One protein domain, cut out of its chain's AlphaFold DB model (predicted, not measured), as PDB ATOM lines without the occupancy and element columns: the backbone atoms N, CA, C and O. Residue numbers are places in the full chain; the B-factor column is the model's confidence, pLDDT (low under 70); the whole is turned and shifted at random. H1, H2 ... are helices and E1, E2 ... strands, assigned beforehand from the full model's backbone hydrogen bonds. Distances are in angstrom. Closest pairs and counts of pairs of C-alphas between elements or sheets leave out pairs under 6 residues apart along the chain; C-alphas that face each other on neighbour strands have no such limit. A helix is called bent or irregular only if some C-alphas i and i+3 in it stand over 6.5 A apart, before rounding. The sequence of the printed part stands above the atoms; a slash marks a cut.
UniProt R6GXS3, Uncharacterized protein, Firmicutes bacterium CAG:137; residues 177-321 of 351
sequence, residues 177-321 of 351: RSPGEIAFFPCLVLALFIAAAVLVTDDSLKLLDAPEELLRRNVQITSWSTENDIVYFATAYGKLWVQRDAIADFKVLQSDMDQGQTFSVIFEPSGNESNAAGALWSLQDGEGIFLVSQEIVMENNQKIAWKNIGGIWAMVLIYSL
ATOM      1  N   ARG A 177      -2.075 -45.330  21.205       59.84
ATOM      2  CA  ARG A 177      -1.333 -44.233  20.564       59.84
ATOM      3  C   ARG A 177      -1.706 -42.847  21.106       59.84
ATOM      4  O   ARG A 177      -0.821 -42.019  21.304       59.84
ATOM      5  N   SER A 178      -2.989 -42.627  21.419       64.88
ATOM      6  CA  SER A 178      -3.529 -41.361  21.955       64.88
ATOM      7  C   SER A 178      -4.400 -41.582  23.203       64.88
ATOM      8  O   SER A 178      -5.623 -41.460  23.159       64.88
ATOM      9  N   PRO A 179      -3.797 -41.914  24.353       64.81
ATOM     10  CA  PRO A 179      -4.544 -42.370  25.524       64.81
ATOM     11  C   PRO A 179      -5.336 -41.265  26.243       64.81
ATOM     12  O   PRO A 179      -6.328 -41.554  26.907       64.81
ATOM     13  N   GLY A 180      -4.910 -40.002  26.121       64.31
ATOM     14  CA  GLY A 180      -5.570 -38.868  26.775       64.31
ATOM     15  C   GLY A 180      -6.968 -38.594  26.224       64.31
ATOM     16  O   GLY A 180      -7.898 -38.396  26.997       64.31
ATOM     17  N   GLU A 181      -7.133 -38.650  24.904       63.62
ATOM     18  CA  GLU A 181      -8.426 -38.441  24.238       63.62
ATOM     19  C   GLU A 181      -9.419 -39.556  24.595       63.62
ATOM     20  O   GLU A 181     -10.580 -39.288  24.887       63.62
ATOM     21  N   ILE A 182      -8.934 -40.799  24.676       68.06
ATOM     22  CA  ILE A 182      -9.747 -41.973  25.023       68.06
ATOM     23  C   ILE A 182     -10.228 -41.926  26.479       68.06
ATOM     24  O   ILE A 182     -11.350 -42.331  26.757       68.06
ATOM     25  N   ALA A 183      -9.416 -41.409  27.405       70.75
ATOM     26  CA  ALA A 183      -9.792 -41.308  28.815       70.75
ATOM     27  C   ALA A 183     -10.602 -40.038  29.145       70.75
ATOM     28  O   ALA A 183     -11.420 -40.054  30.061       70.75
ATOM     29  N   PHE A 184     -10.396 -38.936  28.418       72.75
ATOM     30  CA  PHE A 184     -10.997 -37.642  28.753       72.75
ATOM     31  C   PHE A 184     -12.520 -37.611  28.557       72.75
ATOM     32  O   PHE A 184     -13.240 -37.209  29.471       72.75
ATOM     33  N   PHE A 185     -13.026 -38.052  27.399       73.00
ATOM     34  CA  PHE A 185     -14.465 -37.982  27.104       73.00
ATOM     35  C   PHE A 185     -15.328 -38.840  28.043       73.00
ATOM     36  O   PHE A 185     -16.315 -38.312  28.557       73.00
ATOM     37  N   PRO A 186     -14.980 -40.107  28.342       77.88
ATOM     38  CA  PRO A 186     -15.746 -40.908  29.296       77.88
ATOM     39  C   PRO A 186     -15.762 -40.296  30.704       77.88
ATOM     40  O   PRO A 186     -16.807 -40.257  31.351       77.88
ATOM     41  N   CYS A 187     -14.636 -39.741  31.165       76.88
ATOM     42  CA  CYS A 187     -14.573 -39.049  32.455       76.88
ATOM     43  C   CYS A 187     -15.445 -37.782  32.483       76.88
ATOM     44  O   CYS A 187     -16.092 -37.508  33.493       76.88
ATOM     45  N   LEU A 188     -15.496 -37.024  31.382       77.25
ATOM     46  CA  LEU A 188     -16.370 -35.855  31.261       77.25
ATOM     47  C   LEU A 188     -17.854 -36.250  31.328       77.25
ATOM     48  O   LEU A 188     -18.628 -35.606  32.030       77.25
ATOM     49  N   VAL A 189     -18.246 -37.323  30.636       77.81
ATOM     50  CA  VAL A 189     -19.621 -37.848  30.674       77.81
ATOM     51  C   VAL A 189     -19.993 -38.321  32.082       77.81
ATOM     52  O   VAL A 189     -21.082 -38.004  32.557       77.81
ATOM     53  N   LEU A 190     -19.082 -39.000  32.788       81.31
ATOM     54  CA  LEU A 190     -19.296 -39.377  34.188       81.31
ATOM     55  C   LEU A 190     -19.529 -38.146  35.080       81.31
ATOM     56  O   LEU A 190     -20.456 -38.145  35.886       81.31
ATOM     57  N   ALA A 191     -18.735 -37.085  34.914       77.62
ATOM     58  CA  ALA A 191     -18.913 -35.848  35.676       77.62
ATOM     59  C   ALA A 191     -20.289 -35.198  35.427       77.62
ATOM     60  O   ALA A 191     -20.916 -34.715  36.370       77.62
ATOM     61  N   LEU A 192     -20.787 -35.233  34.185       77.94
ATOM     62  CA  LEU A 192     -22.135 -34.758  33.852       77.94
ATOM     63  C   LEU A 192     -23.228 -35.614  34.506       77.94
ATOM     64  O   LEU A 192     -24.187 -35.058  35.036       77.94
ATOM     65  N   PHE A 193     -23.077 -36.943  34.522       76.69
ATOM     66  CA  PHE A 193     -24.018 -37.825  35.221       76.69
ATOM     67  C   PHE A 193     -24.046 -37.569  36.728       76.69
ATOM     68  O   PHE A 193     -25.127 -37.530  37.308       76.69
ATOM     69  N   ILE A 194     -22.888 -37.344  37.353       81.75
ATOM     70  CA  ILE A 194     -22.812 -36.991  38.778       81.75
ATOM     71  C   ILE A 194     -23.525 -35.659  39.035       81.75
ATOM     72  O   ILE A 194     -24.323 -35.567  39.963       81.75
ATOM     73  N   ALA A 195     -23.291 -34.639  38.204       79.44
ATOM     74  CA  ALA A 195     -23.961 -33.347  38.349       79.44
ATOM     75  C   ALA A 195     -25.490 -33.475  38.226       79.44
ATOM     76  O   ALA A 195     -26.221 -32.933  39.053       79.44
ATOM     77  N   ALA A 196     -25.977 -34.237  37.242       77.00
ATOM     78  CA  ALA A 196     -27.402 -34.521  37.092       77.00
ATOM     79  C   ALA A 196     -27.967 -35.292  38.298       77.00
ATOM     80  O   ALA A 196     -29.044 -34.955  38.782       77.00
ATOM     81  N   ALA A 197     -27.233 -36.279  38.821       79.50
ATOM     82  CA  ALA A 197     -27.637 -37.038  40.002       79.50
ATOM     83  C   ALA A 197     -27.778 -36.153  41.243       79.50
ATOM     84  O   ALA A 197     -28.748 -36.302  41.984       79.50
ATOM     85  N   VAL A 198     -26.861 -35.204  41.447       83.88
ATOM     86  CA  VAL A 198     -26.935 -34.241  42.554       83.88
ATOM     87  C   VAL A 198     -28.172 -33.352  42.431       83.88
ATOM     88  O   VAL A 198     -28.905 -33.225  43.404       83.88
ATOM     89  N   LEU A 199     -28.451 -32.800  41.244       79.12
ATOM     90  CA  LEU A 199     -29.638 -31.961  41.020       79.12
ATOM     91  C   LEU A 199     -30.946 -32.735  41.235       79.12
ATOM     92  O   LEU A 199     -31.837 -32.259  41.928       79.12
ATOM     93  N   VAL A 200     -31.043 -33.953  40.696       76.56
ATOM     94  CA  VAL A 200     -32.220 -34.815  40.893       76.56
ATOM     95  C   VAL A 200     -32.385 -35.196  42.363       76.56
ATOM     96  O   VAL A 200     -33.513 -35.306  42.837       76.56
ATOM     97  N   THR A 201     -31.281 -35.395  43.088       81.94
ATOM     98  CA  THR A 201     -31.325 -35.674  44.527       81.94
ATOM     99  C   THR A 201     -31.863 -34.469  45.289       81.94
ATOM    100  O   THR A 201     -32.774 -34.648  46.085       81.94
ATOM    101  N   ASP A 202     -31.370 -33.260  45.011       81.19
ATOM    102  CA  ASP A 202     -31.856 -32.019  45.631       81.19
ATOM    103  C   ASP A 202     -33.365 -31.822  45.415       81.19
ATOM    104  O   ASP A 202     -34.119 -31.677  46.374       81.19
ATOM    105  N   ASP A 203     -33.833 -31.923  44.169       76.81
ATOM    106  CA  ASP A 203     -35.262 -31.791  43.859       76.81
ATOM    107  C   ASP A 203     -36.109 -32.918  44.472       76.81
ATOM    108  O   ASP A 203     -37.246 -32.691  44.878       76.81
ATOM    109  N   SER A 204     -35.559 -34.129  44.587       78.88
ATOM    110  CA  SER A 204     -36.256 -35.253  45.226       78.88
ATOM    111  C   SER A 204     -36.311 -35.127  46.747       78.88
ATOM    112  O   SER A 204     -37.267 -35.598  47.351       78.88
ATOM    113  N   LEU A 205     -35.315 -34.503  47.381       82.44
ATOM    114  CA  LEU A 205     -35.329 -34.251  48.823       82.44
ATOM    115  C   LEU A 205     -36.367 -33.187  49.191       82.44
ATOM    116  O   LEU A 205     -37.058 -33.361  50.188       82.44
ATOM    117  N   LYS A 206     -36.579 -32.173  48.342       80.88
ATOM    118  CA  LYS A 206     -37.655 -31.182  48.540       80.88
ATOM    119  C   LYS A 206     -39.052 -31.809  48.583       80.88
ATOM    120  O   LYS A 206     -39.932 -31.266  49.231       80.88
ATOM    121  N   LEU A 207     -39.265 -32.953  47.920       74.25
ATOM    122  CA  LEU A 207     -40.528 -33.703  48.011       74.25
ATOM    123  C   LEU A 207     -40.744 -34.358  49.388       74.25
ATOM    124  O   LEU A 207     -41.874 -34.722  49.708       74.25
ATOM    125  N   LEU A 208     -39.672 -34.572  50.160       77.31
ATOM    126  CA  LEU A 208     -39.719 -35.163  51.501       77.31
ATOM    127  C   LEU A 208     -39.910 -34.115  52.597       77.31
ATOM    128  O   LEU A 208     -40.362 -34.463  53.689       77.31
ATOM    129  N   ASP A 209     -39.538 -32.866  52.328       77.25
ATOM    130  CA  ASP A 209     -39.687 -31.785  53.289       77.25
ATOM    131  C   ASP A 209     -41.167 -31.431  53.468       77.25
ATOM    132  O   ASP A 209     -41.958 -31.401  52.522       77.25
ATOM    133  N   ALA A 210     -41.555 -31.175  54.718       67.75
ATOM    134  CA  ALA A 210     -42.887 -30.673  55.008       67.75
ATOM    135  C   ALA A 210     -42.988 -29.211  54.533       67.75
ATOM    136  O   ALA A 210     -42.086 -28.420  54.821       67.75
ATOM    137  N   PRO A 211     -44.074 -28.831  53.845       72.75
ATOM    138  CA  PRO A 211     -44.236 -27.484  53.324       72.75
ATOM    139  C   PRO A 211     -44.368 -26.481  54.470       72.75
ATOM    140  O   PRO A 211     -45.073 -26.731  55.451       72.75
ATOM    141  N   GLU A 212     -43.705 -25.333  54.331       69.62
ATOM    142  CA  GLU A 212     -43.706 -24.280  55.357       69.62
ATOM    143  C   GLU A 212     -45.093 -23.643  55.532       69.62
ATOM    144  O   GLU A 212     -45.460 -23.244  56.638       69.62
ATOM    145  N   GLU A 213     -45.893 -23.597  54.462       78.12
ATOM    146  CA  GLU A 213     -47.239 -23.029  54.476       78.12
ATOM    147  C   GLU A 213     -48.257 -23.956  53.803       78.12
ATOM    148  O   GLU A 213     -48.171 -24.277  52.618       78.12
ATOM    149  N   LEU A 214     -49.283 -24.342  54.565       82.75
ATOM    150  CA  LEU A 214     -50.450 -25.064  54.067       82.75
ATOM    151  C   LEU A 214     -51.696 -24.198  54.227       82.75
ATOM    152  O   LEU A 214     -52.029 -23.748  55.326       82.75
ATOM    153  N   LEU A 215     -52.423 -23.996  53.132       82.44
ATOM    154  CA  LEU A 215     -53.671 -23.244  53.119       82.44
ATOM    155  C   LEU A 215     -54.860 -24.197  53.047       82.44
ATOM    156  O   LEU A 215     -54.909 -25.076  52.189       82.44
ATOM    157  N   ARG A 216     -55.853 -23.981  53.917       85.38
ATOM    158  CA  ARG A 216     -57.140 -24.686  53.876       85.38
ATOM    159  C   ARG A 216     -58.217 -23.798  53.260       85.38
ATOM    160  O   ARG A 216     -58.417 -22.665  53.706       85.38
ATOM    161  N   ARG A 217     -58.932 -24.303  52.253       84.88
ATOM    162  CA  ARG A 217     -60.034 -23.595  51.578       84.88
ATOM    163  C   ARG A 217     -61.148 -24.562  51.200       84.88
ATOM    164  O   ARG A 217     -60.878 -25.708  50.880       84.88
ATOM    165  N   ASN A 218     -62.379 -24.061  51.157       87.19
ATOM    166  CA  ASN A 218     -63.487 -24.780  50.535       87.19
ATOM    167  C   ASN A 218     -63.584 -24.351  49.069       87.19
ATOM    168  O   ASN A 218     -63.655 -23.152  48.780       87.19
ATOM    169  N   VAL A 219     -63.546 -25.310  48.148       85.38
ATOM    170  CA  VAL A 219     -63.491 -25.071  46.702       85.38
ATOM    171  C   VAL A 219     -64.469 -25.974  45.959       85.38
ATOM    172  O   VAL A 219     -64.687 -27.120  46.342       85.38
ATOM    173  N   GLN A 220     -65.036 -25.465  44.870       85.56
ATOM    174  CA  GLN A 220     -65.682 -26.297  43.856       85.56
ATOM    175  C   GLN A 220     -64.681 -26.568  42.735       85.56
ATOM    176  O   GLN A 220     -63.972 -25.658  42.288       85.56
ATOM    177  N   ILE A 221     -64.617 -27.823  42.300       85.06
ATOM    178  CA  ILE A 221     -63.769 -28.254  41.191       85.06
ATOM    179  C   ILE A 221     -64.581 -28.102  39.904       85.06
ATOM    180  O   ILE A 221     -65.630 -28.718  39.756       85.06
ATOM    181  N   THR A 222     -64.114 -27.269  38.975       82.81
ATOM    182  CA  THR A 222     -64.853 -26.944  37.740       82.81
ATOM    183  C   THR A 222     -64.493 -27.853  36.571       82.81
ATOM    184  O   THR A 222     -65.288 -28.036  35.656       82.81
ATOM    185  N   SER A 223     -63.273 -28.389  36.553       83.75
ATOM    186  CA  SER A 223     -62.799 -29.319  35.523       83.75
ATOM    187  C   SER A 223     -61.553 -30.051  36.004       83.75
ATOM    188  O   SER A 223     -60.831 -29.529  36.853       83.75
ATOM    189  N   TRP A 224     -61.236 -31.195  35.404       86.38
ATOM    190  CA  TRP A 224     -60.016 -31.939  35.704       86.38
ATOM    191  C   TRP A 224     -59.338 -32.466  34.436       86.38
ATOM    192  O   TRP A 224     -59.970 -32.614  33.390       86.38
ATOM    193  N   SER A 225     -58.039 -32.739  34.526       84.44
ATOM    194  CA  SER A 225     -57.253 -33.372  33.463       84.44
ATOM    195  C   SER A 225     -56.170 -34.266  34.053       84.44
ATOM    196  O   SER A 225     -55.654 -33.971  35.128       84.44
ATOM    197  N   THR A 226     -55.774 -35.315  33.337       80.81
ATOM    198  CA  THR A 226     -54.666 -36.190  33.743       80.81
ATOM    199  C   THR A 226     -53.537 -36.123  32.723       80.81
ATOM    200  O   THR A 226     -53.779 -36.284  31.529       80.81
ATOM    201  N   GLU A 227     -52.307 -35.922  33.192       77.31
ATOM    202  CA  GLU A 227     -51.094 -35.950  32.371       77.31
ATOM    203  C   GLU A 227     -49.980 -36.667  33.147       77.31
ATOM    204  O   GLU A 227     -49.666 -36.277  34.267       77.31
ATOM    205  N   ASN A 228     -49.397 -37.725  32.568       72.00
ATOM    206  CA  ASN A 228     -48.299 -38.509  33.162       72.00
ATOM    207  C   ASN A 228     -48.535 -38.922  34.634       72.00
ATOM    208  O   ASN A 228     -47.690 -38.672  35.488       72.00
ATOM    209  N   ASP A 229     -49.696 -39.518  34.930       77.19
ATOM    210  CA  ASP A 229     -50.122 -39.942  36.281       77.19
ATOM    211  C   ASP A 229     -50.290 -38.815  37.319       77.19
ATOM    212  O   ASP A 229     -50.515 -39.073  38.502       77.19
ATOM    213  N   ILE A 230     -50.282 -37.556  36.878       81.88
ATOM    214  CA  ILE A 230     -50.646 -36.391  37.687       81.88
ATOM    215  C   ILE A 230     -52.059 -35.954  37.303       81.88
ATOM    216  O   ILE A 230     -52.382 -35.799  36.122       81.88
ATOM    217  N   VAL A 231     -52.911 -35.754  38.304       85.12
ATOM    218  CA  VAL A 231     -54.262 -35.217  38.147       85.12
ATOM    219  C   VAL A 231     -54.243 -33.735  38.490       85.12
ATOM    220  O   VAL A 231     -53.794 -33.344  39.564       85.12
ATOM    221  N   TYR A 232     -54.756 -32.920  37.575       86.06
ATOM    222  CA  TYR A 232     -54.910 -31.482  37.735       86.06
ATOM    223  C   TYR A 232     -56.388 -31.139  37.909       86.06
ATOM    224  O   TYR A 232     -57.203 -31.504  37.063       86.06
ATOM    225  N   PHE A 233     -56.721 -30.391  38.955       87.69
ATOM    226  CA  PHE A 233     -58.060 -29.893  39.252       87.69
ATOM    227  C   PHE A 233     -58.108 -28.382  39.055       87.69
ATOM    228  O   PHE A 233     -57.371 -27.637  39.695       87.69
ATOM    229  N   ALA A 234     -58.989 -27.903  38.185       86.75
ATOM    230  CA  ALA A 234     -59.272 -26.482  38.072       86.75
ATOM    231  C   ALA A 234     -60.267 -26.071  39.159       86.75
ATOM    232  O   ALA A 234     -61.327 -26.677  39.311       86.75
ATOM    233  N   THR A 235     -59.922 -25.022  39.891       84.44
ATOM    234  CA  THR A 235     -60.766 -24.405  40.913       84.44
ATOM    235  C   THR A 235     -60.891 -22.910  40.641       84.44
ATOM    236  O   THR A 235     -60.123 -22.344  39.859       84.44
ATOM    237  N   ALA A 236     -61.800 -22.239  41.350       79.94
ATOM    238  CA  ALA A 236     -61.920 -20.779  41.314       79.94
ATOM    239  C   ALA A 236     -60.622 -20.037  41.706       79.94
ATOM    240  O   ALA A 236     -60.470 -18.860  41.389       79.94
ATOM    241  N   TYR A 237     -59.688 -20.718  42.380       72.50
ATOM    242  CA  TYR A 237     -58.441 -20.148  42.893       72.50
ATOM    243  C   TYR A 237     -57.201 -20.553  42.078       72.50
ATOM    244  O   TYR A 237     -56.101 -20.136  42.418       72.50
ATOM    245  N   GLY A 238     -57.365 -21.348  41.013       79.56
ATOM    246  CA  GLY A 238     -56.275 -21.830  40.159       79.56
ATOM    247  C   GLY A 238     -56.297 -23.349  39.951       79.56
ATOM    248  O   GLY A 238     -57.283 -24.021  40.265       79.56
ATOM    249  N   LYS A 239     -55.201 -23.903  39.419       85.31
ATOM    250  CA  LYS A 239     -55.055 -25.342  39.116       85.31
ATOM    251  C   LYS A 239     -54.312 -26.112  40.206       85.31
ATOM    252  O   LYS A 239     -53.118 -25.907  40.357       85.31
ATOM    253  N   LEU A 240     -54.993 -26.982  40.949       87.00
ATOM    254  CA  LEU A 240     -54.391 -27.847  41.971       87.00
ATOM    255  C   LEU A 240     -53.879 -29.120  41.312       87.00
ATOM    256  O   LEU A 240     -54.486 -29.576  40.346       87.00
ATOM    257  N   TRP A 241     -52.805 -29.711  41.821       85.50
ATOM    258  CA  TRP A 241     -52.294 -30.968  41.278       85.50
ATOM    259  C   TRP A 241     -51.993 -31.991  42.367       85.50
ATOM    260  O   TRP A 241     -51.560 -31.644  43.463       85.50
ATOM    261  N   VAL A 242     -52.235 -33.261  42.053       86.31
ATOM    262  CA  VAL A 242     -51.931 -34.401  42.921       86.31
ATOM    263  C   VAL A 242     -51.515 -35.595  42.077       86.31
ATOM    264  O   VAL A 242     -51.946 -35.756  40.937       86.31
ATOM    265  N   GLN A 243     -50.690 -36.462  42.644       82.25
ATOM    266  CA  GLN A 243     -50.442 -37.778  42.068       82.25
ATOM    267  C   GLN A 243     -51.726 -38.613  42.052       82.25
ATOM    268  O   GLN A 243     -52.447 -38.664  43.048       82.25
ATOM    269  N   ARG A 244     -51.991 -39.312  40.944       81.38
ATOM    270  CA  ARG A 244     -53.180 -40.162  40.796       81.38
ATOM    271  C   ARG A 244     -53.266 -41.244  41.869       81.38
ATOM    272  O   ARG A 244     -54.345 -41.469  42.406       81.38
ATOM    273  N   ASP A 245     -52.134 -41.857  42.199       81.81
ATOM    274  CA  ASP A 245     -52.030 -42.907  43.219       81.81
ATOM    275  C   ASP A 245     -52.384 -42.407  44.629       81.81
ATOM    276  O   ASP A 245     -52.637 -43.216  45.518       81.81
ATOM    277  N   ALA A 246     -52.433 -41.085  44.840       80.62
ATOM    278  CA  ALA A 246     -52.835 -40.506  46.115       80.62
ATOM    279  C   ALA A 246     -54.359 -40.357  46.280       80.62
ATOM    280  O   ALA A 246     -54.823 -39.966  47.352       80.62
ATOM    281  N   ILE A 247     -55.137 -40.638  45.231       83.25
ATOM    282  CA  ILE A 247     -56.599 -40.557  45.247       83.25
ATOM    283  C   ILE A 247     -57.156 -41.946  45.560       83.25
ATOM    284  O   ILE A 247     -57.011 -42.867  44.756       83.25
ATOM    285  N   ALA A 248     -57.816 -42.088  46.712       78.56
ATOM    286  CA  ALA A 248     -58.307 -43.382  47.192       78.56
ATOM    287  C   ALA A 248     -59.427 -43.961  46.307       78.56
ATOM    288  O   ALA A 248     -59.383 -45.136  45.942       78.56
ATOM    289  N   ASP A 249     -60.407 -43.134  45.925       82.31
ATOM    290  CA  ASP A 249     -61.474 -43.524  45.001       82.31
ATOM    291  C   ASP A 249     -61.765 -42.409  43.991       82.31
ATOM    292  O   ASP A 249     -62.455 -41.423  44.258       82.31
ATOM    293  N   PHE A 250     -61.226 -42.585  42.785       80.94
ATOM    294  CA  PHE A 250     -61.415 -41.628  41.702       80.94
ATOM    295  C   PHE A 250     -62.856 -41.602  41.170       80.94
ATOM    296  O   PHE A 250     -63.288 -40.585  40.633       80.94
ATOM    297  N   LYS A 251     -63.614 -42.699  41.297       82.69
ATOM    298  CA  LYS A 251     -64.998 -42.762  40.801       82.69
ATOM    299  C   LYS A 251     -65.941 -41.989  41.711       82.69
ATOM    300  O   LYS A 251     -66.810 -41.286  41.204       82.69
ATOM    301  N   VAL A 252     -65.745 -42.107  43.024       81.44
ATOM    302  CA  VAL A 252     -66.479 -41.313  44.021       81.44
ATOM    303  C   VAL A 252     -66.178 -39.833  43.813       81.44
ATOM    304  O   VAL A 252     -67.100 -39.059  43.582       81.44
ATOM    305  N   LEU A 253     -64.894 -39.473  43.698       83.06
ATOM    306  CA  LEU A 253     -64.493 -38.099  43.400       83.06
ATOM    307  C   LEU A 253     -65.148 -37.557  42.118       83.06
ATOM    308  O   LEU A 253     -65.602 -36.417  42.087       83.06
ATOM    309  N   GLN A 254     -65.223 -38.365  41.057       83.12
ATOM    310  CA  GLN A 254     -65.867 -37.950  39.812       83.12
ATOM    311  C   GLN A 254     -67.373 -37.709  39.985       83.12
ATOM    312  O   GLN A 254     -67.877 -36.688  39.524       83.12
ATOM    313  N   SER A 255     -68.068 -38.607  40.689       82.88
ATOM    314  CA  SER A 255     -69.491 -38.457  41.011       82.88
ATOM    315  C   SER A 255     -69.765 -37.183  41.818       82.88
ATOM    316  O   SER A 255     -70.701 -36.447  41.507       82.88
ATOM    317  N   ASP A 256     -68.940 -36.888  42.822       82.75
ATOM    318  CA  ASP A 256     -69.129 -35.724  43.695       82.75
ATOM    319  C   ASP A 256     -68.876 -34.403  42.952       82.75
ATOM    320  O   ASP A 256     -69.559 -33.399  43.179       82.75
ATOM    321  N   MET A 257     -67.929 -34.407  42.008       82.94
ATOM    322  CA  MET A 257     -67.689 -33.272  41.114       82.94
ATOM    323  C   MET A 257     -68.844 -33.057  40.132       82.94
ATOM    324  O   MET A 257     -69.252 -31.913  39.934       82.94
ATOM    325  N   ASP A 258     -69.402 -34.126  39.554       81.62
ATOM    326  CA  ASP A 258     -70.556 -34.044  38.645       81.62
ATOM    327  C   ASP A 258     -71.806 -33.497  39.362       81.62
ATOM    328  O   ASP A 258     -72.638 -32.819  38.755       81.62
ATOM    329  N   GLN A 259     -71.916 -33.733  40.673       82.44
ATOM    330  CA  GLN A 259     -72.965 -33.181  41.538       82.44
ATOM    331  C   GLN A 259     -72.691 -31.740  42.009       82.44
ATOM    332  O   GLN A 259     -73.541 -31.135  42.664       82.44
ATOM    333  N   GLY A 260     -71.530 -31.162  41.679       79.00
ATOM    334  CA  GLY A 260     -71.167 -29.791  42.044       79.00
ATOM    335  C   GLY A 260     -70.896 -29.586  43.539       79.00
ATOM    336  O   GLY A 260     -71.065 -28.468  44.043       79.00
ATOM    337  N   GLN A 261     -70.493 -30.640  44.260       83.44
ATOM    338  CA  GLN A 261     -70.185 -30.536  45.686       83.44
ATOM    339  C   GLN A 261     -69.007 -29.589  45.966       83.44
ATOM    340  O   GLN A 261     -68.107 -29.372  45.148       83.44
ATOM    341  N   THR A 262     -69.024 -28.997  47.160       86.12
ATOM    342  CA  THR A 262     -67.909 -28.218  47.704       86.12
ATOM    343  C   THR A 262     -66.965 -29.125  48.479       86.12
ATOM    344  O   THR A 262     -67.402 -29.803  49.405       86.12
ATOM    345  N   PHE A 263     -65.675 -29.059  48.165       86.81
ATOM    346  CA  PHE A 263     -64.626 -29.837  48.820       86.81
ATOM    347  C   PHE A 263     -63.792 -28.957  49.748       86.81
ATOM    348  O   PHE A 263     -63.455 -27.826  49.394       86.81
ATOM    349  N   SER A 264     -63.400 -29.484  50.905       87.06
ATOM    350  CA  SER A 264     -62.377 -28.877  51.760       87.06
ATOM    351  C   SER A 264     -61.002 -29.360  51.297       87.06
ATOM    352  O   SER A 264     -60.676 -30.543  51.401       87.06
ATOM    353  N   VAL A 265     -60.195 -28.446  50.755       88.31
ATOM    354  CA  VAL A 265     -58.840 -28.719  50.261       88.31
ATOM    355  C   VAL A 265     -57.785 -28.126  51.177       88.31
ATOM    356  O   VAL A 265     -57.933 -27.007  51.676       88.31
ATOM    357  N   ILE A 266     -56.687 -28.858  51.345       86.38
ATOM    358  CA  ILE A 266     -55.433 -28.357  51.907       86.38
ATOM    359  C   ILE A 266     -54.395 -28.400  50.795       86.38
ATOM    360  O   ILE A 266     -54.193 -29.453  50.187       86.38
ATOM    361  N   PHE A 267     -53.752 -27.272  50.517       85.19
ATOM    362  CA  PHE A 267     -52.754 -27.179  49.457       85.19
ATOM    363  C   PHE A 267     -51.597 -26.257  49.834       85.19
ATOM    364  O   PHE A 267     -51.744 -25.342  50.647       85.19
ATOM    365  N   GLU A 268     -50.455 -26.497  49.203       83.94
ATOM    366  CA  GLU A 268     -49.246 -25.687  49.320       83.94
ATOM    367  C   GLU A 268     -49.203 -24.656  48.180       83.94
ATOM    368  O   GLU A 268     -49.167 -25.049  47.011       83.94
ATOM    369  N   PRO A 269     -49.244 -23.342  48.458       77.50
ATOM    370  CA  PRO A 269     -49.308 -22.320  47.417       77.50
ATOM    371  C   PRO A 269     -48.027 -22.287  46.565       77.50
ATOM    372  O   PRO A 269     -46.919 -22.209  47.080       77.50
ATOM    373  N   SER A 270     -48.169 -22.289  45.235       70.00
ATOM    374  CA  SER A 270     -47.022 -22.130  44.329       70.00
ATOM    375  C   SER A 270     -46.664 -20.645  44.174       70.00
ATOM    376  O   SER A 270     -47.495 -19.841  43.753       70.00
ATOM    377  N   GLY A 271     -45.430 -20.273  44.524       56.00
ATOM    378  CA  GLY A 271     -44.969 -18.885  44.668       56.00
ATOM    379  C   GLY A 271     -44.748 -18.055  43.392       56.00
ATOM    380  O   GLY A 271     -43.942 -17.133  43.441       56.00
ATOM    381  N   ASN A 272     -45.404 -18.329  42.255       46.41
ATOM    382  CA  ASN A 272     -45.283 -17.492  41.044       46.41
ATOM    383  C   ASN A 272     -46.597 -17.386  40.233       46.41
ATOM    384  O   ASN A 272     -47.381 -18.321  40.142       46.41
ATOM    385  N   GLU A 273     -46.838 -16.206  39.658       43.47
ATOM    386  CA  GLU A 273     -48.142 -15.549  39.459       43.47
ATOM    387  C   GLU A 273     -49.212 -16.151  38.505       43.47
ATOM    388  O   GLU A 273     -48.951 -16.742  37.457       43.47
ATOM    389  N   SER A 274     -50.454 -15.743  38.816       37.62
ATOM    390  CA  SER A 274     -51.643 -15.461  37.973       37.62
ATOM    391  C   SER A 274     -52.598 -16.585  37.543       37.62
ATOM    392  O   SER A 274     -53.710 -16.276  37.130       37.62
ATOM    393  N   ASN A 275     -52.249 -17.860  37.728       49.31
ATOM    394  CA  ASN A 275     -53.173 -19.014  37.606       49.31
ATOM    395  C   ASN A 275     -52.793 -20.176  38.549       49.31
ATOM    396  O   ASN A 275     -53.207 -21.325  38.354       49.31
ATOM    397  N   ALA A 276     -51.936 -19.895  39.530       50.88
ATOM    398  CA  ALA A 276     -51.310 -20.904  40.360       50.88
ATOM    399  C   ALA A 276     -52.338 -21.535  41.293       50.88
ATOM    400  O   ALA A 276     -52.890 -20.853  42.151       50.88
ATOM    401  N   ALA A 277     -52.536 -22.846  41.174       56.94
ATOM    402  CA  ALA A 277     -52.777 -23.581  42.394       56.94
ATOM    403  C   ALA A 277     -51.706 -24.636  42.637       56.94
ATOM    404  O   ALA A 277     -50.830 -24.923  41.818       56.94
ATOM    405  N   GLY A 278     -51.708 -25.015  43.900       76.62
ATOM    406  CA  GLY A 278     -50.640 -25.678  44.595       76.62
ATOM    407  C   GLY A 278     -50.592 -27.180  44.428       76.62
ATOM    408  O   GLY A 278     -51.484 -27.792  43.831       76.62
ATOM    409  N   ALA A 279     -49.576 -27.766  45.056       82.38
ATOM    410  CA  ALA A 279     -49.600 -29.180  45.388       82.38
ATOM    411  C   ALA A 279     -50.771 -29.430  46.347       82.38
ATOM    412  O   ALA A 279     -50.888 -28.773  47.385       82.38
ATOM    413  N   LEU A 280     -51.669 -30.343  45.986       85.31
ATOM    414  CA  LEU A 280     -52.778 -30.759  46.831       85.31
ATOM    415  C   LEU A 280     -52.264 -31.762  47.867       85.31
ATOM    416  O   LEU A 280     -51.733 -32.813  47.516       85.31
ATOM    417  N   TRP A 281     -52.471 -31.441  49.139       85.44
ATOM    418  CA  TRP A 281     -52.054 -32.256  50.279       85.44
ATOM    419  C   TRP A 281     -53.222 -33.004  50.921       85.44
ATOM    420  O   TRP A 281     -53.036 -34.085  51.473       85.44
ATOM    421  N   SER A 282     -54.439 -32.460  50.849       86.94
ATOM    422  CA  SER A 282     -55.641 -33.161  51.300       86.94
ATOM    423  C   SER A 282     -56.887 -32.678  50.567       86.94
ATOM    424  O   SER A 282     -56.998 -31.497  50.235       86.94
ATOM    425  N   LEU A 283     -57.822 -33.599  50.342       87.38
ATOM    426  CA  LEU A 283     -59.129 -33.369  49.740       87.38
ATOM    427  C   LEU A 283     -60.179 -34.121  50.556       87.38
ATOM    428  O   LEU A 283     -60.109 -35.347  50.679       87.38
ATOM    429  N   GLN A 284     -61.141 -33.380  51.086       88.06
ATOM    430  CA  GLN A 284     -62.257 -33.895  51.865       88.06
ATOM    431  C   GLN A 284     -63.574 -33.468  51.205       88.06
ATOM    432  O   GLN A 284     -63.698 -32.319  50.771       88.06
ATOM    433  N   ASP A 285     -64.528 -34.389  51.101       83.69
ATOM    434  CA  ASP A 285     -65.866 -34.103  50.574       83.69
ATOM    435  C   ASP A 285     -66.724 -33.287  51.566       83.69
ATOM    436  O   ASP A 285     -66.277 -32.915  52.659       83.69
ATOM    437  N   GLY A 286     -67.968 -32.986  51.181       75.75
ATOM    438  CA  GLY A 286     -68.916 -32.263  52.034       75.75
ATOM    439  C   GLY A 286     -69.397 -33.045  53.266       75.75
ATOM    440  O   GLY A 286     -69.905 -32.432  54.205       75.75
ATOM    441  N   GLU A 287     -69.227 -34.369  53.284       77.19
ATOM    442  CA  GLU A 287     -69.625 -35.271  54.374       77.19
ATOM    443  C   GLU A 287     -68.482 -35.537  55.370       77.19
ATOM    444  O   GLU A 287     -68.695 -36.096  56.448       77.19
ATOM    445  N   GLY A 288     -67.269 -35.087  55.049       75.31
ATOM    446  CA  GLY A 288     -66.083 -35.257  55.873       75.31
ATOM    447  C   GLY A 288     -65.236 -36.484  55.516       75.31
ATOM    448  O   GLY A 288     -64.303 -36.802  56.260       75.31
ATOM    449  N   ILE A 289     -65.502 -37.159  54.399       82.06
ATOM    450  CA  ILE A 289     -64.729 -38.304  53.914       82.06
ATOM    451  C   ILE A 289     -63.469 -37.803  53.201       82.06
ATOM    452  O   ILE A 289     -63.511 -36.923  52.340       82.06
ATOM    453  N   PHE A 290     -62.314 -38.367  53.563       81.88
ATOM    454  CA  PHE A 290     -61.039 -38.046  52.925       81.88
ATOM    455  C   PHE A 290     -60.876 -38.825  51.618       81.88
ATOM    456  O   PHE A 290     -60.672 -40.037  51.631       81.88
ATOM    457  N   LEU A 291     -60.907 -38.111  50.494       82.88
ATOM    458  CA  LEU A 291     -60.625 -38.651  49.158       82.88
ATOM    459  C   LEU A 291     -59.122 -38.611  48.838       82.88
ATOM    460  O   LEU A 291     -58.613 -39.459  48.105       82.88
ATOM    461  N   VAL A 292     -58.414 -37.638  49.426       85.75
ATOM    462  CA  VAL A 292     -56.949 -37.541  49.452       85.75
ATOM    463  C   VAL A 292     -56.527 -37.195  50.878       85.75
ATOM    464  O   VAL A 292     -56.925 -36.154  51.416       85.75
ATOM    465  N   SER A 293     -55.719 -38.051  51.500       85.62
ATOM    466  CA  SER A 293     -55.161 -37.799  52.830       85.62
ATOM    467  C   SER A 293     -53.707 -37.342  52.743       85.62
ATOM    468  O   SER A 293     -52.956 -37.747  51.853       85.62
ATOM    469  N   GLN A 294     -53.296 -36.527  53.713       84.44
ATOM    470  CA  GLN A 294     -51.916 -36.057  53.827       84.44
ATOM    471  C   GLN A 294     -50.923 -37.215  54.008       84.44
ATOM    472  O   GLN A 294     -49.814 -37.160  53.484       84.44
ATOM    473  N   GLU A 295     -51.331 -38.277  54.706       84.31
ATOM    474  CA  GLU A 295     -50.512 -39.475  54.910       84.31
ATOM    475  C   GLU A 295     -50.211 -40.184  53.585       84.31
ATOM    476  O   GLU A 295     -49.052 -40.488  53.308       84.31
ATOM    477  N   ILE A 296     -51.222 -40.362  52.725       85.00
ATOM    478  CA  ILE A 296     -51.061 -41.014  51.417       85.00
ATOM    479  C   ILE A 296     -50.203 -40.149  50.482       85.00
ATOM    480  O   ILE A 296     -49.340 -40.668  49.772       85.00
ATOM    481  N   VAL A 297     -50.406 -38.825  50.484       84.38
ATOM    482  CA  VAL A 297     -49.586 -37.900  49.682       84.38
ATOM    483  C   VAL A 297     -48.118 -37.970  50.111       84.38
ATOM    484  O   VAL A 297     -47.236 -38.069  49.258       84.38
ATOM    485  N   MET A 298     -47.847 -37.995  51.418       84.50
ATOM    486  CA  MET A 298     -46.487 -38.068  51.950       84.50
ATOM    487  C   MET A 298     -45.818 -39.421  51.670       84.50
ATOM    488  O   MET A 298     -44.663 -39.451  51.244       84.50
ATOM    489  N   GLU A 299     -46.542 -40.534  51.823       86.19
ATOM    490  CA  GLU A 299     -46.046 -41.870  51.465       86.19
ATOM    491  C   GLU A 299     -45.685 -41.948  49.974       86.19
ATOM    492  O   GLU A 299     -44.621 -42.459  49.599       86.19
ATOM    493  N   ASN A 300     -46.540 -41.400  49.110       83.75
ATOM    494  CA  ASN A 300     -46.290 -41.421  47.679       83.75
ATOM    495  C   ASN A 300     -45.102 -40.524  47.293       83.75
ATOM    496  O   ASN A 300     -44.213 -40.968  46.562       83.75
ATOM    497  N   ASN A 301     -45.022 -39.307  47.843       83.69
ATOM    498  CA  ASN A 301     -43.871 -38.418  47.658       83.69
ATOM    499  C   ASN A 301     -42.566 -39.100  48.086       83.69
ATOM    500  O   ASN A 301     -41.578 -39.065  47.347       83.69
ATOM    501  N   GLN A 302     -42.580 -39.809  49.218       85.19
ATOM    502  CA  GLN A 302     -41.435 -40.575  49.696       85.19
ATOM    503  C   GLN A 302     -41.024 -41.674  48.714       85.19
ATOM    504  O   GLN A 302     -39.846 -41.795  48.362       85.19
ATOM    505  N   LYS A 303     -41.981 -42.460  48.221       84.94
ATOM    506  CA  LYS A 303     -41.723 -43.521  47.240       84.94
ATOM    507  C   LYS A 303     -41.118 -42.973  45.944       84.94
ATOM    508  O   LYS A 303     -40.178 -43.566  45.408       84.94
ATOM    509  N   ILE A 304     -41.626 -41.845  45.452       79.69
ATOM    510  CA  ILE A 304     -41.133 -41.185  44.236       79.69
ATOM    511  C   ILE A 304     -39.720 -40.653  44.446       79.69
ATOM    512  O   ILE A 304     -38.845 -40.925  43.622       79.69
ATOM    513  N   ALA A 305     -39.479 -39.954  45.557       82.31
ATOM    514  CA  ALA A 305     -38.172 -39.406  45.891       82.31
ATOM    515  C   ALA A 305     -37.103 -40.507  45.924       82.31
ATOM    516  O   ALA A 305     -36.091 -40.423  45.225       82.31
ATOM    517  N   TRP A 306     -37.361 -41.602  46.645       84.94
ATOM    518  CA  TRP A 306     -36.423 -42.723  46.727       84.94
ATOM    519  C   TRP A 306     -36.231 -43.447  45.397       84.94
ATOM    520  O   TRP A 306     -35.108 -43.839  45.077       84.94
ATOM    521  N   LYS A 307     -37.287 -43.602  44.592       80.00
ATOM    522  CA  LYS A 307     -37.181 -44.185  43.247       80.00
ATOM    523  C   LYS A 307     -36.298 -43.331  42.334       80.00
ATOM    524  O   LYS A 307     -35.456 -43.882  41.626       80.00
ATOM    525  N   ASN A 308     -36.465 -42.010  42.366       77.44
ATOM    526  CA  ASN A 308     -35.687 -41.078  41.552       77.44
ATOM    527  C   ASN A 308     -34.212 -41.058  41.974       77.44
ATOM    528  O   ASN A 308     -33.333 -41.229  41.127       77.44
ATOM    529  N   ILE A 309     -33.948 -40.934  43.281       82.19
ATOM    530  CA  ILE A 309     -32.594 -40.968  43.856       82.19
ATOM    531  C   ILE A 309     -31.924 -42.310  43.543       82.19
ATOM    532  O   ILE A 309     -30.836 -42.350  42.969       82.19
ATOM    533  N   GLY A 310     -32.581 -43.427  43.862       79.94
ATOM    534  CA  GLY A 310     -32.038 -44.761  43.618       79.94
ATOM    535  C   GLY A 310     -31.751 -45.011  42.137       79.94
ATOM    536  O   GLY A 310     -30.678 -45.503  41.789       79.94
ATOM    537  N   GLY A 311     -32.672 -44.613  41.254       76.25
ATOM    538  CA  GLY A 311     -32.527 -44.778  39.809       76.25
ATOM    539  C   GLY A 311     -31.338 -44.012  39.231       76.25
ATOM    540  O   GLY A 311     -30.533 -44.591  38.496       76.25
ATOM    541  N   ILE A 312     -31.183 -42.729  39.577       79.00
ATOM    542  CA  ILE A 312     -30.112 -41.902  39.006       79.00
ATOM    543  C   ILE A 312     -28.728 -42.315  39.526       79.00
ATOM    544  O   ILE A 312     -27.772 -42.398  38.750       79.00
ATOM    545  N   TRP A 313     -28.620 -42.670  40.809       86.06
ATOM    546  CA  TRP A 313     -27.362 -43.134  41.397       86.06
ATOM    547  C   TRP A 313     -26.968 -44.537  40.925       86.06
ATOM    548  O   TRP A 313     -25.781 -44.791  40.716       86.06
ATOM    549  N   ALA A 314     -27.933 -45.426  40.665       78.12
ATOM    550  CA  ALA A 314     -27.654 -46.719  40.042       78.12
ATOM    551  C   ALA A 314     -27.022 -46.553  38.649       78.12
ATOM    552  O   ALA A 314     -26.040 -47.225  38.333       78.12
ATOM    553  N   MET A 315     -27.519 -45.611  37.839       73.56
ATOM    554  CA  MET A 315     -26.942 -45.302  36.525       73.56
ATOM    555  C   MET A 315     -25.506 -44.773  36.630       73.56
ATOM    556  O   MET A 315     -24.628 -45.221  35.887       73.56
ATOM    557  N   VAL A 316     -25.241 -43.869  37.581       81.00
ATOM    558  CA  VAL A 316     -23.888 -43.348  37.855       81.00
ATOM    559  C   VAL A 316     -22.940 -44.482  38.248       81.00
ATOM    560  O   VAL A 316     -21.812 -44.549  37.751       81.00
ATOM    561  N   LEU A 317     -23.394 -45.400  39.106       84.81
ATOM    562  CA  LEU A 317     -22.609 -46.546  39.557       84.81
ATOM    563  C   LEU A 317     -22.284 -47.495  38.397       84.81
ATOM    564  O   LEU A 317     -21.119 -47.852  38.216       84.81
ATOM    565  N   ILE A 318     -23.274 -47.853  37.573       78.50
ATOM    566  CA  ILE A 318     -23.077 -48.712  36.394       78.50
ATOM    567  C   ILE A 318     -22.063 -48.081  35.435       78.50
ATOM    568  O   ILE A 318     -21.119 -48.748  35.009       78.50
ATOM    569  N   TYR A 319     -22.214 -46.790  35.125       78.12
ATOM    570  CA  TYR A 319     -21.287 -46.094  34.235       78.12
ATOM    571  C   TYR A 319     -19.865 -46.047  34.814       78.12
ATOM    572  O   TYR A 319     -18.892 -46.288  34.099       78.12
ATOM    573  N   SER A 320     -19.738 -45.803  36.121       77.56
ATOM    574  CA  SER A 320     -18.447 -45.801  36.820       77.56
ATOM    575  C   SER A 320     -17.760 -47.167  36.754       77.56
ATOM    576  O   SER A 320     -16.566 -47.243  36.467       77.56
ATOM    577  N   LEU A 321     -18.508 -48.258  36.956       80.31
ATOM    578  CA  LEU A 321     -17.985 -49.621  36.834       80.31
ATOM    579  C   LEU A 321     -17.516 -49.929  35.410       80.31
ATOM    580  O   LEU A 321     -16.436 -50.494  35.238       80.31
TER     581      LEU A 321
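This is residues 177 to 321 of the 351 residues of an uncharacterized protein of Firmicutes bacterium CAG:137 (UniProt R6GXS3). A small closed barrel of five strands, E1 to E5, makes a head, and two long helices, H1 and H3, lie side by side as a stalk that reaches away from it. H2 packs on the outside of the barrel, short E6 pairs onto E5, and residues 177 to 185, of which 179 to 185 belong to H1, stick out at the far end of the stalk. The 145 printed residues have three named helices and six named strands, in the order H1 E1 E2 E3 H2 E4 E5 E6 H3, of mixed class; round the ring, also mixed, run E1 E2 E3 E5 E4 and back to E1. The whole is loose, with a radius of gyration of the C-alphas of 20.5 A, and spans 75 by 30 by 26 A.

Start with H1, residues 179 to 206, which touches H3, residues 294 to 321; their closest C-alphas are those of Ser 204 and Ala 305, 4.6 A apart. They run opposite ways at a shallow tilt of 8 degrees. Next comes E1, residues 215 to 227, which bends by 103 degrees at residue 218: residues 215 to 220 pair with E4, residues 262 to 268, and residues 221 to 227 with E2, residues 230 to 235. Both pairs are antiparallel; look for N 217 and O 265, 2.9 A, and N 225 and O 232, 2.9 A. E2 and E3, residues 238 to 243, form a hairpin, with N 233 and O 240 at 2.8 A; E1 E2 E3 are a meander, each strand the antiparallel neighbour of the one before. H2, residues 250 to 258, is on the barrel, outside it, at a height over the sheet of 8.0 A; its closest C-alphas to E1 are those of Met 257 and Ile 221, 6.4 A apart. E5, residues 276 to 284, is parallel to E3, with N 280 and O 241 at 2.8 A, and forms a hairpin with E4, with N 266 and O 282 at 2.9 A. E6, residues 290 to 292, forms a hairpin with E5, with N 283 and O 292 at 2.9 A, and E4 E5 E6 are a second meander. H3 is also on the barrel, outside it; its closest C-alphas to E5 are those of Gln 294 and Trp 281, 5.2 A apart. Every O i to N i+4 pair is within hydrogen-bond range in H2 and H3, and 22 of 24 in H1.

Find C-alpha 179 at (-4.544, -42.370, 25.524); from there H1 runs 41.8 A to C-alpha 206, and it is only just irregular, with C-alphas 182 and 185 6.52 A apart. E1 starts at C-alpha 215, (-53.671, -23.244, 53.119), and measures 24.5 A; E2, E3 and H2 follow, then E4, 18.9 A, E5, 20.5 A, and three-residue E6. H3 runs 40.3 A to C-alpha 321 at (-17.985, -49.621, 36.834).

The C-alphas of Arg 177 and Glu 287 are the two farthest apart, at 76.7 A. The printed part has no cut and no long link. Its mean pLDDT is 79.0, with values under 70 at residues 177 to 182, 210, 212 and 271 to 277.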